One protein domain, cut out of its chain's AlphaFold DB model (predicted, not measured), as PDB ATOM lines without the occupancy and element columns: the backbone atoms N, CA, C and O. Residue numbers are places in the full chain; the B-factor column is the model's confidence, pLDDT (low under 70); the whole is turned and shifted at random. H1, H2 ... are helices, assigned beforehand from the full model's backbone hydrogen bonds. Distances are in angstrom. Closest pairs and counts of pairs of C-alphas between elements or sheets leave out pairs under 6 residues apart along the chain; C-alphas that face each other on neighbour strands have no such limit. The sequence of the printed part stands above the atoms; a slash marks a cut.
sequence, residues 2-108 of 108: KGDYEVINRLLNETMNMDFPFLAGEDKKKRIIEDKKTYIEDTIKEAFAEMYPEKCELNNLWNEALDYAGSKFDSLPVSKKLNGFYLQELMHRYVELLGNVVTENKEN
ATOM      1  N   LYS A   2     350.487 275.368 374.488       58.16
ATOM      2  CA  LYS A   2     349.403 276.008 375.272       58.16
ATOM      3  C   LYS A   2     349.889 276.714 376.553       58.16
ATOM      4  O   LYS A   2     349.398 277.787 376.874       58.16
ATOM      5  N   GLY A   3     350.898 276.142 377.215       61.69
ATOM      6  CA  GLY A   3     351.406 276.635 378.505       61.69
ATOM      7  C   GLY A   3     352.070 278.014 378.456       61.69
ATOM      8  O   GLY A   3     351.928 278.783 379.395       61.69
ATOM      9  N   ASP A   4     352.733 278.371 377.355       75.12
ATOM     10  CA  ASP A   4     353.508 279.622 377.298       75.12
ATOM     11  C   ASP A   4     352.579 280.853 377.211       75.12
ATOM     12  O   ASP A   4     352.773 281.841 377.915       75.12
ATOM     13  N   TYR A   5     351.487 280.768 376.438       81.81
ATOM     14  CA  TYR A   5     350.444 281.806 376.416       81.81
ATOM     15  C   TYR A   5     349.643 281.862 377.727       81.81
ATOM     16  O   TYR A   5     349.137 282.920 378.104       81.81
ATOM     17  N   GLU A   6     349.528 280.744 378.451       90.56
ATOM     18  CA  GLU A   6     348.930 280.731 379.791       90.56
ATOM     19  C   GLU A   6     349.768 281.539 380.791       90.56
ATOM     20  O   GLU A   6     349.189 282.193 381.656       90.56
ATOM     21  N   VAL A   7     351.101 281.581 380.643       94.50
ATOM     22  CA  VAL A   7     351.982 282.407 381.488       94.50
ATOM     23  C   VAL A   7     351.689 283.898 381.309       94.50
ATOM     24  O   VAL A   7     351.506 284.596 382.306       94.50
ATOM     25  N   ILE A   8     351.579 284.381 380.066       95.12
ATOM     26  CA  ILE A   8     351.273 285.795 379.785       95.12
ATOM     27  C   ILE A   8     349.888 286.155 380.334       95.12
ATOM     28  O   ILE A   8     349.750 287.117 381.086       95.12
ATOM     29  N   ASN A   9     348.867 285.342 380.039       95.00
ATOM     30  CA  ASN A   9     347.508 285.576 380.536       95.00
ATOM     31  C   ASN A   9     347.431 285.555 382.068       95.00
ATOM     32  O   ASN A   9     346.694 286.337 382.668       95.00
ATOM     33  N   ARG A  10     348.195 284.673 382.723       96.75
ATOM     34  CA  ARG A  10     348.298 284.644 384.184       96.75
ATOM     35  C   ARG A  10     348.892 285.948 384.709       96.75
ATOM     36  O   ARG A  10     348.288 286.555 385.588       96.75
ATOM     37  N   LEU A  11     350.018 286.399 384.153       97.44
ATOM     38  CA  LEU A  11     350.656 287.652 384.560       97.44
ATOM     39  C   LEU A  11     349.720 288.853 384.363       97.44
ATOM     40  O   LEU A  11     349.575 289.650 385.285       97.44
ATOM     41  N   LEU A  12     349.018 288.946 383.227       97.44
ATOM     42  CA  LEU A  12     348.031 290.005 382.974       97.44
ATOM     43  C   LEU A  12     346.904 290.025 384.017       97.44
ATOM     44  O   LEU A  12     346.480 291.095 384.444       97.44
ATOM     45  N   ASN A  13     346.434 288.859 384.464       96.88
ATOM     46  CA  ASN A  13     345.427 288.773 385.526       96.88
ATOM     47  C   ASN A  13     346.000 289.134 386.909       96.88
ATOM     48  O   ASN A  13     345.314 289.742 387.733       96.88
ATOM     49  N   GLU A  14     347.255 288.770 387.184       97.06
ATOM     50  CA  GLU A  14     347.943 289.142 388.424       97.06
ATOM     51  C   GLU A  14     348.119 290.661 388.527       97.06
ATOM     52  O   GLU A  14     347.875 291.227 389.595       97.06
ATOM     53  N   THR A  15     348.483 291.338 387.429       97.00
ATOM     54  CA  THR A  15     348.712 292.793 387.433       97.00
ATOM     55  C   THR A  15     347.461 293.585 387.800       97.00
ATOM     56  O   THR A  15     347.579 294.569 388.523       97.00
ATOM     57  N   MET A  16     346.264 293.112 387.429       94.62
ATOM     58  CA  MET A  16     344.985 293.738 387.805       94.62
ATOM     59  C   MET A  16     344.735 293.773 389.320       94.62
ATOM     60  O   MET A  16     343.922 294.559 389.797       94.62
ATOM     61  N   ASN A  17     345.423 292.922 390.084       94.50
ATOM     62  CA  ASN A  17     345.261 292.800 391.530       94.50
ATOM     63  C   ASN A  17     346.485 293.304 392.309       94.50
ATOM     64  O   ASN A  17     346.532 293.179 393.535       94.50
ATOM     65  N   MET A  18     347.492 293.855 391.624       94.62
ATOM     66  CA  MET A  18     348.661 294.418 392.291       94.62
ATOM     67  C   MET A  18     348.290 295.701 393.027       94.62
ATOM     68  O   MET A  18     347.536 296.532 392.530       94.62
ATOM     69  N   ASP A  19     348.851 295.876 394.217       95.31
ATOM     70  CA  ASP A  19     348.714 297.111 394.976       95.31
ATOM     71  C   ASP A  19     349.920 297.288 395.902       95.31
ATOM     72  O   ASP A  19     350.684 296.355 396.184       95.31
ATOM     73  N   PHE A  20     350.097 298.506 396.394       94.94
ATOM     74  CA  PHE A  20     351.052 298.791 397.443       94.94
ATOM     75  C   PHE A  20     350.481 298.406 398.815       94.94
ATOM     76  O   PHE A  20     349.304 298.637 399.090       94.94
ATOM     77  N   PRO A  21     351.316 297.907 399.745       94.25
ATOM     78  CA  PRO A  21     350.919 297.761 401.137       94.25
ATOM     79  C   PRO A  21     350.407 299.083 401.719       94.25
ATOM     80  O   PRO A  21     350.950 300.155 401.429       94.25
ATOM     81  N   PHE A  22     349.409 298.996 402.600       86.94
ATOM     82  CA  PHE A  22     348.856 300.159 403.289       86.94
ATOM     83  C   PHE A  22     349.968 300.972 403.983       86.94
ATOM     84  O   PHE A  22     350.839 300.407 404.645       86.94
ATOM     85  N   LEU A  23     349.952 302.298 403.795       85.50
ATOM     86  CA  LEU A  23     350.959 303.254 404.295       85.50
ATOM     87  C   LEU A  23     352.401 303.036 403.791       85.50
ATOM     88  O   LEU A  23     353.345 303.547 404.393       85.50
ATOM     89  N   ALA A  24     352.611 302.321 402.681       91.12
ATOM     90  CA  ALA A  24     353.934 302.253 402.066       91.12
ATOM     91  C   ALA A  24     354.433 303.658 401.671       91.12
ATOM     92  O   ALA A  24     353.804 304.359 400.875       91.12
ATOM     93  N   GLY A  25     355.586 304.051 402.218       93.12
ATOM     94  CA  GLY A  25     356.301 305.258 401.802       93.12
ATOM     95  C   GLY A  25     356.835 305.147 400.371       93.12
ATOM     96  O   GLY A  25     356.940 304.052 399.818       93.12
ATOM     97  N   GLU A  26     357.196 306.281 399.775       91.69
ATOM     98  CA  GLU A  26     357.588 306.367 398.362       91.69
ATOM     99  C   GLU A  26     358.772 305.453 398.003       91.69
ATOM    100  O   GLU A  26     358.696 304.713 397.025       91.69
ATOM    101  N   ASP A  27     359.820 305.412 398.830       93.81
ATOM    102  CA  ASP A  27     360.980 304.539 398.592       93.81
ATOM    103  C   ASP A  27     360.601 303.055 398.598       93.81
ATOM    104  O   ASP A  27     361.103 302.269 397.794       93.81
ATOM    105  N   LYS A  28     359.671 302.662 399.478       95.56
ATOM    106  CA  LYS A  28     359.153 301.292 399.513       95.56
ATOM    107  C   LYS A  28     358.341 300.988 398.256       95.56
ATOM    108  O   LYS A  28     358.462 299.895 397.719       95.56
ATOM    109  N   LYS A  29     357.549 301.946 397.769       95.94
ATOM    110  CA  LYS A  29     356.793 301.802 396.519       95.94
ATOM    111  C   LYS A  29     357.715 301.639 395.311       95.94
ATOM    112  O   LYS A  29     357.482 300.743 394.511       95.94
ATOM    113  N   LYS A  30     358.789 302.432 395.217       95.38
ATOM    114  CA  LYS A  30     359.806 302.293 394.158       95.38
ATOM    115  C   LYS A  30     360.453 300.907 394.173       95.38
ATOM    116  O   LYS A  30     360.536 300.275 393.133       95.38
ATOM    117  N   ARG A  31     360.824 300.396 395.354       96.88
ATOM    118  CA  ARG A  31     361.347 299.022 395.481       96.88
ATOM    119  C   ARG A  31     360.338 297.971 395.030       96.88
ATOM    120  O   ARG A  31     360.704 297.078 394.289       96.88
ATOM    121  N   ILE A  32     359.067 298.115 395.413       97.00
ATOM    122  CA  ILE A  32     358.006 297.196 394.976       97.00
ATOM    123  C   ILE A  32     357.864 297.200 393.451       97.00
ATOM    124  O   ILE A  32     357.660 296.140 392.873       97.00
ATOM    125  N   ILE A  33     357.971 298.360 392.797       97.81
ATOM    126  CA  ILE A  33     357.934 298.447 391.332       97.81
ATOM    127  C   ILE A  33     359.079 297.639 390.718       97.81
ATOM    128  O   ILE A  33     358.819 296.811 389.850       97.81
ATOM    129  N   GLU A  34     360.309 297.825 391.198       98.00
ATOM    130  CA  GLU A  34     361.467 297.066 390.707       98.00
ATOM    131  C   GLU A  34     361.316 295.561 390.971       98.00
ATOM    132  O   GLU A  34     361.480 294.764 390.054       98.00
ATOM    133  N   ASP A  35     360.902 295.163 392.178       97.94
ATOM    134  CA  ASP A  35     360.688 293.752 392.525       97.94
ATOM    135  C   ASP A  35     359.634 293.098 391.611       97.94
ATOM    136  O   ASP A  35     359.776 291.946 391.196       97.94
ATOM    137  N   LYS A  36     358.555 293.825 391.281       98.00
ATOM    138  CA  LYS A  36     357.499 293.338 390.379       98.00
ATOM    139  C   LYS A  36     357.957 293.277 388.931       98.00
ATOM    140  O   LYS A  36     357.627 292.307 388.250       98.00
ATOM    141  N   LYS A  37     358.740 294.258 388.486       98.38
ATOM    142  CA  LYS A  37     359.370 294.247 387.167       98.38
ATOM    143  C   LYS A  37     360.273 293.024 387.010       98.38
ATOM    144  O   LYS A  37     360.083 292.264 386.069       98.38
ATOM    145  N   THR A  38     361.183 292.788 387.957       98.00
ATOM    146  CA  THR A  38     362.075 291.620 387.935       98.00
ATOM    147  C   THR A  38     361.289 290.313 387.936       98.00
ATOM    148  O   THR A  38     361.575 289.436 387.131       98.00
ATOM    149  N   TYR A  39     360.237 290.199 388.754       98.12
ATOM    150  CA  TYR A  39     359.367 289.018 388.738       98.12
ATOM    151  C   TYR A  39     358.741 288.749 387.359       98.12
ATOM    152  O   TYR A  39     358.725 287.602 386.911       98.12
ATOM    153  N   ILE A  40     358.233 289.785 386.680       98.06
ATOM    154  CA  ILE A  40     357.670 289.665 385.325       98.06
ATOM    155  C   ILE A  40     358.748 289.228 384.330       98.06
ATOM    156  O   ILE A  40     358.533 288.283 383.572       98.06
ATOM    157  N   GLU A  41     359.900 289.902 384.349       97.75
ATOM    158  CA  GLU A  41     361.030 289.624 383.462       97.75
ATOM    159  C   GLU A  41     361.521 288.179 383.610       97.75
ATOM    160  O   GLU A  41     361.622 287.475 382.607       97.75
ATOM    161  N   ASP A  42     361.752 287.720 384.843       97.38
ATOM    162  CA  ASP A  42     362.209 286.359 385.138       97.38
ATOM    163  C   ASP A  42     361.163 285.318 384.720       97.38
ATOM    164  O   ASP A  42     361.489 284.349 384.036       97.38
ATOM    165  N   THR A  43     359.885 285.553 385.043       96.69
ATOM    166  CA  THR A  43     358.791 284.631 384.693       96.69
ATOM    167  C   THR A  43     358.650 284.464 383.178       96.69
ATOM    168  O   THR A  43     358.460 283.350 382.685       96.69
ATOM    169  N   ILE A  44     358.734 285.559 382.417       95.12
ATOM    170  CA  ILE A  44     358.660 285.500 380.952       95.12
ATOM    171  C   ILE A  44     359.929 284.868 380.382       95.12
ATOM    172  O   ILE A  44     359.841 284.040 379.480       95.12
ATOM    173  N   LYS A  45     361.106 285.192 380.921       95.00
ATOM    174  CA  LYS A  45     362.372 284.609 380.472       95.00
ATOM    175  C   LYS A  45     362.412 283.095 380.648       95.00
ATOM    176  O   LYS A  45     362.900 282.401 379.763       95.00
ATOM    177  N   GLU A  46     361.884 282.577 381.753       94.25
ATOM    178  CA  GLU A  46     361.777 281.132 381.981       94.25
ATOM    179  C   GLU A  46     360.882 280.446 380.937       94.25
ATOM    180  O   GLU A  46     361.211 279.359 380.464       94.25
ATOM    181  N   ALA A  47     359.779 281.086 380.539       92.19
ATOM    182  CA  ALA A  47     358.831 280.533 379.570       92.19
ATOM    183  C   ALA A  47     359.238 280.748 378.096       92.19
ATOM    184  O   ALA A  47     358.837 279.977 377.223       92.19
ATOM    185  N   PHE A  48     360.033 281.783 377.805       91.81
ATOM    186  CA  PHE A  48     360.366 282.235 376.449       91.81
ATOM    187  C   PHE A  48     361.869 282.485 376.257       91.81
ATOM    188  O   PHE A  48     362.255 283.425 375.570       91.81
ATOM    189  N   ALA A  49     362.729 281.651 376.845       91.19
ATOM    190  CA  ALA A  49     364.176 281.885 376.905       91.19
ATOM    191  C   ALA A  49     364.843 282.184 375.547       91.19
ATOM    192  O   ALA A  49     365.708 283.053 375.479       91.19
ATOM    193  N   GLU A  50     364.443 281.490 374.476       88.75
ATOM    194  CA  GLU A  50     365.011 281.670 373.127       88.75
ATOM    195  C   GLU A  50     364.549 282.963 372.442       88.75
ATOM    196  O   GLU A  50     365.280 283.520 371.632       88.75
ATOM    197  N   MET A  51     363.357 283.448 372.795       91.44
ATOM    198  CA  MET A  51     362.718 284.626 372.192       91.44
ATOM    199  C   MET A  51     362.819 285.861 373.087       91.44
ATOM    200  O   MET A  51     362.210 286.894 372.806       91.44
ATOM    201  N   TYR A  52     363.547 285.735 374.197       93.62
ATOM    202  CA  TYR A  52     363.615 286.754 375.222       93.62
ATOM    203  C   TYR A  52     364.420 287.968 374.728       93.62
ATOM    204  O   TYR A  52     365.555 287.788 374.276       93.62
ATOM    205  N   PRO A  53     363.882 289.197 374.835       93.38
ATOM    206  CA  PRO A  53     364.527 290.384 374.293       93.38
ATOM    207  C   PRO A  53     365.877 290.690 374.937       93.38
ATOM    208  O   PRO A  53     366.129 290.402 376.113       93.38
ATOM    209  N   GLU A  54     366.739 291.370 374.186       94.81
ATOM    210  CA  GLU A  54     367.968 291.914 374.748       94.81
ATOM    211  C   GLU A  54     367.681 293.073 375.713       94.81
ATOM    212  O   GLU A  54     366.665 293.766 375.644       94.81
ATOM    213  N   LYS A  55     368.647 293.365 376.589       94.50
ATOM    214  CA  LYS A  55     368.524 294.415 377.610       94.50
ATOM    215  C   LYS A  55     368.138 295.790 377.044       94.50
ATOM    216  O   LYS A  55     367.441 296.549 377.712       94.50
ATOM    217  N   CYS A  56     368.620 296.135 375.848       95.31
ATOM    218  CA  CYS A  56     368.293 297.412 375.207       95.31
ATOM    219  C   CYS A  56     366.794 297.504 374.889       95.31
ATOM    220  O   CYS A  56     366.148 298.493 375.224       95.31
ATOM    221  N   GLU A  57     366.236 296.438 374.319       95.88
ATOM    222  CA  GLU A  57     364.818 296.343 373.997       95.88
ATOM    223  C   GLU A  57     363.959 296.307 375.266       95.88
ATOM    224  O   GLU A  57     363.017 297.087 375.370       95.88
ATOM    225  N   LEU A  58     364.349 295.538 376.292       97.06
ATOM    226  CA  LEU A  58     363.659 295.532 377.592       97.06
ATOM    227  C   LEU A  58     363.549 296.933 378.206       97.06
ATOM    228  O   LEU A  58     362.498 297.301 378.733       97.06
ATOM    229  N   ASN A  59     364.619 297.728 378.122       97.44
ATOM    230  CA  ASN A  59     364.611 299.105 378.608       97.44
ATOM    231  C   ASN A  59     363.655 299.993 377.802       97.44
ATOM    232  O   ASN A  59     362.982 300.837 378.391       97.44
ATOM    233  N   ASN A  60     363.573 299.806 376.482       98.00
ATOM    234  CA  ASN A  60     362.643 300.553 375.635       98.00
ATOM    235  C   ASN A  60     361.188 300.217 375.986       98.00
ATOM    236  O   ASN A  60     360.403 301.133 376.220       98.00
ATOM    237  N   LEU A  61     360.855 298.928 376.115       98.31
ATOM    238  CA  LEU A  61     359.515 298.477 376.514       98.31
ATOM    239  C   LEU A  61     359.138 298.993 377.910       98.31
ATOM    240  O   LEU A  61     358.005 299.405 378.147       98.31
ATOM    241  N   TRP A  62     360.097 299.008 378.841       98.50
ATOM    242  CA  TRP A  62     359.885 299.540 380.186       98.50
ATOM    243  C   TRP A  62     359.609 301.048 380.178       98.50
ATOM    244  O   TRP A  62     358.683 301.507 380.841       98.50
ATOM    245  N   ASN A  63     360.386 301.817 379.411       98.25
ATOM    246  CA  ASN A  63     360.175 303.258 379.277       98.25
ATOM    247  C   ASN A  63     358.827 303.570 378.614       98.25
ATOM    248  O   ASN A  63     358.120 304.456 379.084       98.25
ATOM    249  N   GLU A  64     358.425 302.802 377.598       98.38
ATOM    250  CA  GLU A  64     357.098 302.952 376.991       98.38
ATOM    251  C   GLU A  64     355.981 302.699 378.015       98.38
ATOM    252  O   GLU A  64     355.017 303.462 378.090       98.38
ATOM    253  N   ALA A  65     356.115 301.663 378.849       98.25
ATOM    254  CA  ALA A  65     355.147 301.381 379.904       98.25
ATOM    255  C   ALA A  65     355.091 302.505 380.958       98.25
ATOM    256  O   ALA A  65     354.001 302.876 381.405       98.25
ATOM    257  N   LEU A  66     356.243 303.085 381.324       97.06
ATOM    258  CA  LEU A  66     356.327 304.239 382.224       97.06
ATOM    259  C   LEU A  66     355.623 305.471 381.649       97.06
ATOM    260  O   LEU A  66     354.844 306.102 382.368       97.06
ATOM    261  N   ASP A  67     355.871 305.793 380.380       96.81
ATOM    262  CA  ASP A  67     355.256 306.928 379.690       96.81
ATOM    263  C   ASP A  67     353.740 306.735 379.563       96.81
ATOM    264  O   ASP A  67     352.958 307.635 379.891       96.81
ATOM    265  N   TYR A  68     353.310 305.530 379.171       96.81
ATOM    266  CA  TYR A  68     351.898 305.171 379.084       96.81
ATOM    267  C   TYR A  68     351.199 305.351 380.431       96.81
ATOM    268  O   TYR A  68     350.242 306.125 380.523       96.81
ATOM    269  N   ALA A  69     351.692 304.692 381.485       95.31
ATOM    270  CA  ALA A  69     351.102 304.784 382.813       95.31
ATOM    271  C   ALA A  69     351.140 306.230 383.322       95.31
ATOM    272  O   ALA A  69     350.131 306.739 383.795       95.31
ATOM    273  N   GLY A  70     352.261 306.937 383.155       93.38
ATOM    274  CA  GLY A  70     352.405 308.343 383.537       93.38
ATOM    275  C   GLY A  70     351.311 309.231 382.944       93.38
ATOM    276  O   GLY A  70     350.633 309.940 383.693       93.38
ATOM    277  N   SER A  71     351.071 309.101 381.635       94.12
ATOM    278  CA  SER A  71     350.069 309.888 380.908       94.12
ATOM    279  C   SER A  71     348.639 309.708 381.442       94.12
ATOM    280  O   SER A  71     347.851 310.656 381.459       94.12
ATOM    281  N   LYS A  72     348.292 308.518 381.958       92.31
ATOM    282  CA  LYS A  72     346.961 308.232 382.528       92.31
ATOM    283  C   LYS A  72     346.693 308.982 383.830       92.31
ATOM    284  O   LYS A  72     345.536 309.222 384.173       92.31
ATOM    285  N   PHE A  73     347.746 309.369 384.546       91.12
ATOM    286  CA  PHE A  73     347.660 310.012 385.857       91.12
ATOM    287  C   PHE A  73     348.198 311.447 385.851       91.12
ATOM    288  O   PHE A  73     348.464 312.005 386.917       91.12
ATOM    289  N   ASP A  74     348.337 312.082 384.683       89.88
ATOM    290  CA  ASP A  74     348.877 313.442 384.571       89.88
ATOM    291  C   ASP A  74     348.048 314.518 385.265       89.88
ATOM    292  O   ASP A  74     348.592 315.526 385.716       89.88
ATOM    293  N   SER A  75     346.750 314.272 385.439       88.81
ATOM    294  CA  SER A  75     345.858 315.144 386.202       88.81
ATOM    295  C   SER A  75     346.080 315.074 387.720       88.81
ATOM    296  O   SER A  75     345.576 315.930 388.450       88.81
ATOM    297  N   LEU A  76     346.821 314.078 388.222       88.69
ATOM    298  CA  LEU A  76     347.083 313.925 389.649       88.69
ATOM    299  C   LEU A  76     348.307 314.737 390.103       88.69
ATOM    300  O   LEU A  76     349.324 314.792 389.405       88.69
ATOM    301  N   PRO A  77     348.280 315.285 391.335       88.12
ATOM    302  CA  PRO A  77     349.476 315.823 391.973       88.12
ATOM    303  C   PRO A  77     350.584 314.769 392.051       88.12
ATOM    304  O   PRO A  77     350.302 313.601 392.322       88.12
ATOM    305  N   VAL A  78     351.845 315.191 391.920       83.38
ATOM    306  CA  VAL A  78     353.027 314.301 391.959       83.38
ATOM    307  C   VAL A  78     353.002 313.360 393.170       83.38
ATOM    308  O   VAL A  78     353.195 312.157 393.020       83.38
ATOM    309  N   SER A  79     352.645 313.872 394.351       82.31
ATOM    310  CA  SER A  79     352.560 313.094 395.598       82.31
ATOM    311  C   SER A  79     351.481 312.001 395.605       82.31
ATOM    312  O   SER A  79     351.492 311.132 396.475       82.31
ATOM    313  N   LYS A  80     350.541 312.035 394.654       85.44
ATOM    314  CA  LYS A  80     349.444 311.069 394.503       85.44
ATOM    315  C   LYS A  80     349.572 310.187 393.259       85.44
ATOM    316  O   LYS A  80     348.811 309.226 393.154       85.44
ATOM    317  N   LYS A  81     350.505 310.482 392.343       87.75
ATOM    318  CA  LYS A  81     350.699 309.702 391.109       87.75
ATOM    319  C   LYS A  81     351.089 308.255 391.410       87.75
ATOM    320  O   LYS A  81     350.509 307.342 390.843       87.75
ATOM    321  N   LEU A  82     351.995 308.037 392.366       91.12
ATOM    322  CA  LEU A  82     352.470 306.702 392.740       91.12
ATOM    323  C   LEU A  82     351.475 305.974 393.670       91.12
ATOM    324  O   LEU A  82     351.690 305.859 394.884       91.12
ATOM    325  N   ASN A  83     350.351 305.529 393.112       92.38
ATOM    326  CA  ASN A  83     349.276 304.809 393.803       92.38
ATOM    327  C   ASN A  83     349.056 303.399 393.215       92.38
ATOM    328  O   ASN A  83     349.722 303.022 392.254       92.38
ATOM    329  N   GLY A  84     348.147 302.620 393.811       94.88
ATOM    330  CA  GLY A  84     347.856 301.246 393.384       94.88
ATOM    331  C   GLY A  84     347.456 301.131 391.916       94.88
ATOM    332  O   GLY A  84     348.009 300.307 391.201       94.88
ATOM    333  N   PHE A  85     346.593 302.022 391.428       95.38
ATOM    334  CA  PHE A  85     346.181 302.028 390.022       95.38
ATOM    335  C   PHE A  85     347.348 302.322 389.075       95.38
ATOM    336  O   PHE A  85     347.447 301.698 388.027       95.38
ATOM    337  N   TYR A  86     348.270 303.215 389.452       95.88
ATOM    338  CA  TYR A  86     349.488 303.435 388.664       95.88
ATOM    339  C   TYR A  86     350.344 302.167 388.577       95.88
ATOM    340  O   TYR A  86     350.847 301.845 387.505       95.88
ATOM    341  N   LEU A  87     350.495 301.434 389.688       97.12
ATOM    342  CA  LEU A  87     351.218 300.162 389.692       97.12
ATOM    343  C   LEU A  87     350.541 299.136 388.775       97.12
ATOM    344  O   LEU A  87     351.234 298.481 388.002       97.12
ATOM    345  N   GLN A  88     349.215 299.013 388.853       97.75
ATOM    346  CA  GLN A  88     348.440 298.103 388.009       97.75
ATOM    347  C   GLN A  88     348.638 298.433 386.529       97.75
ATOM    348  O   GLN A  88     349.047 297.561 385.771       97.75
ATOM    349  N   GLU A  89     348.439 299.694 386.133       97.44
ATOM    350  CA  GLU A  89     348.597 300.154 384.747       97.44
ATOM    351  C   GLU A  89     350.023 299.940 384.224       97.44
ATOM    352  O   GLU A  89     350.206 299.391 383.139       97.44
ATOM    353  N   LEU A  90     351.040 300.319 385.007       98.25
ATOM    354  CA  LEU A  90     352.443 300.152 384.627       98.25
ATOM    355  C   LEU A  90     352.791 298.677 384.402       98.25
ATOM    356  O   LEU A  90     353.348 298.321 383.366       98.25
ATOM    357  N   MET A  91     352.452 297.818 385.364       98.56
ATOM    358  CA  MET A  91     352.781 296.396 385.285       98.56
ATOM    359  C   MET A  91     351.981 295.708 384.182       98.56
ATOM    360  O   MET A  91     352.540 294.900 383.446       98.56
ATOM    361  N   HIS A  92     350.694 296.036 384.034       98.44
ATOM    362  CA  HIS A  92     349.843 295.465 382.993       98.44
ATOM    363  C   HIS A  92     350.375 295.811 381.606       98.44
ATOM    364  O   HIS A  92     350.634 294.908 380.813       98.44
ATOM    365  N   ARG A  93     350.644 297.098 381.352       98.31
ATOM    366  CA  ARG A  93     351.185 297.550 380.070       98.31
ATOM    367  C   ARG A  93     352.535 296.911 379.761       98.31
ATOM    368  O   ARG A  93     352.790 296.542 378.619       98.31
ATOM    369  N   TYR A  94     353.392 296.758 380.768       98.62
ATOM    370  CA  TYR A  94     354.692 296.127 380.577       98.62
ATOM    371  C   TYR A  94     354.574 294.643 380.198       98.62
ATOM    372  O   TYR A  94     355.263 294.193 379.284       98.62
ATOM    373  N   VAL A  95     353.661 293.896 380.834       98.19
ATOM    374  CA  VAL A  95     353.376 292.497 380.469       98.19
ATOM    375  C   VAL A  95     352.794 292.394 379.058       98.19
ATOM    376  O   VAL A  95     353.202 291.502 378.324       98.19
ATOM    377  N   GLU A  96     351.882 293.288 378.655       97.75
ATOM    378  CA  GLU A  96     351.345 293.304 377.282       97.75
ATOM    379  C   GLU A  96     352.461 293.483 376.248       97.75
ATOM    380  O   GLU A  96     352.569 292.707 375.303       97.75
ATOM    381  N   LEU A  97     353.305 294.500 376.441       97.94
ATOM    382  CA  LEU A  97     354.387 294.834 375.520       97.94
ATOM    383  C   LEU A  97     355.398 293.698 375.393       97.94
ATOM    384  O   LEU A  97     355.693 293.243 374.290       97.94
ATOM    385  N   LEU A  98     355.901 293.217 376.530       96.75
ATOM    386  CA  LEU A  98     356.878 292.139 376.553       96.75
ATOM    387  C   LEU A  98     356.273 290.825 376.042       96.75
ATOM    388  O   LEU A  98     356.931 290.103 375.297       96.75
ATOM    389  N   GLY A  99     355.016 290.547 376.396       95.38
ATOM    390  CA  GLY A  99     354.259 289.394 375.919       95.38
ATOM    391  C   GLY A  99     354.141 289.368 374.398       95.38
ATOM    392  O   GLY A  99     354.456 288.347 373.792       95.38
ATOM    393  N   ASN A 100     353.772 290.493 373.780       94.56
ATOM    394  CA  ASN A 100     353.660 290.598 372.325       94.56
ATOM    395  C   ASN A 100     354.997 290.296 371.643       94.56
ATOM    396  O   ASN A 100     355.046 289.416 370.788       94.56
ATOM    397  N   VAL A 101     356.088 290.932 372.089       94.19
ATOM    398  CA  VAL A 101     357.426 290.733 371.504       94.19
ATOM    399  C   VAL A 101     357.853 289.265 371.561       94.19
ATOM    400  O   VAL A 101     358.256 288.701 370.547       94.19
ATOM    401  N   VAL A 102     357.728 288.602 372.718       92.25
ATOM    402  CA  VAL A 102     358.160 287.195 372.836       92.25
ATOM    403  C   VAL A 102     357.267 286.227 372.063       92.25
ATOM    404  O   VAL A 102     357.720 285.139 371.705       92.25
ATOM    405  N   THR A 103     356.009 286.591 371.801       88.75
ATOM    406  CA  THR A 103     355.107 285.786 370.966       88.75
ATOM    407  C   THR A 103     355.329 286.016 369.476       88.75
ATOM    408  O   THR A 103     355.380 285.042 368.735       88.75
ATOM    409  N   GLU A 104     355.549 287.258 369.041       84.75
ATOM    410  CA  GLU A 104     355.849 287.596 367.645       84.75
ATOM    411  C   GLU A 104     357.208 287.028 367.220       84.75
ATOM    412  O   GLU A 104     357.323 286.423 366.157       84.75
ATOM    413  N   ASN A 105     358.226 287.117 368.082       77.56
ATOM    414  CA  ASN A 105     359.534 286.504 367.835       77.56
ATOM    415  C   ASN A 105     359.454 284.976 367.707       77.56
ATOM    416  O   ASN A 105     360.267 284.382 367.011       77.56
ATOM    417  N   LYS A 106     358.470 284.338 368.354       64.00
ATOM    418  CA  LYS A 106     358.255 282.885 368.299       64.00
ATOM    419  C   LYS A 106     357.565 282.414 367.019       64.00
ATOM    420  O   LYS A 106     357.644 281.231 366.695       64.00
ATOM    421  N   GLU A 107     356.840 283.304 366.347       62.41
ATOM    422  CA  GLU A 107     356.150 283.016 365.083       62.41
ATOM    423  C   GLU A 107     357.051 283.214 363.850       62.41
ATOM    424  O   GLU A 107     356.677 282.775 362.759       62.41
ATOM    425  N   ASN A 108     358.229 283.824 364.030       55.88
ATOM    426  CA  ASN A 108     359.261 284.026 363.005       55.88
ATOM    427  C   ASN A 108     360.328 282.921 363.022       55.88
ATOM    428  O   ASN A 108     360.840 282.603 361.923       55.88
TER     429      ASN A 108
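Overview. This is residues 2 to 108 of the 108 residues of an uncharacterized protein of Eubacterium sp (UniProt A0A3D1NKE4). Three helices, H1, H2 and H5, make an elongated bundle, with H5 running beside both H1 and H2. H3 crosses H5 on the side away from H1, and the small H4 sits at one end, between H3 and H5 along the chain. The 107 printed residues hold five named helices, H1 to H5 in order, and no named strand; the class is all helix. The whole is compact, with a radius of gyration of the C-alphas of 14.2 A, and spans 44 by 23 by 19 A.

Arrangement. H1, residues 3 to 15, and H2, residues 26 to 47, form a helical hairpin at a shallow tilt of 12 degrees, opposite ways. H2 touches H1 with residues 40 to 47 alone, and their closest C-alphas, those of Asp 4 and Ala 47, are 5.9 A apart. H5, residues 84 to 107, is the hub. With residues 88 to 99 alone it touches H1, at a shallow tilt of 15 degrees, opposite ways; the closest C-alphas are those of Thr 15 and His 92, 5.3 A. It touches H2 at a shallow tilt of 21 degrees, the same way, closest at the C-alphas of Ile 40 and Val 95, 7.1 A. H3, residues 55 to 72, touches H5 at a steep tilt of 40 degrees, opposite ways, closest at the C-alphas of Ala 69 and Leu 90, 5.2 A. H3 is apart from H1 and H2. H4, residues 78 to 81, is close to H3 but not clearly touching, with the C-alphas of Gly 70 and Lys 81 7.9 A apart, and meets H5 only through their link. In H2 and H3 every O i to N i+4 pair is within hydrogen-bond range, in H1 8 of 9 and in H5 19 of 20; H4 is too short for such a pair.

Along the chain. H1 begins at C-alpha 3 (351.406, 276.635, 378.505) and is 18.7 A long from first to last C-alpha. H2 is 32.0 A, H3 26.1 A and H5 34.7 A, ending at C-alpha 107 (356.150, 283.016, 365.083).

Size, cuts and confidence. The C-alphas farthest apart, those of Leu 23 and Asn 108, are 46.3 A apart. The printed part has no cut and no long link. Residues 2 to 3 and 106 to 108 have pLDDT under 70.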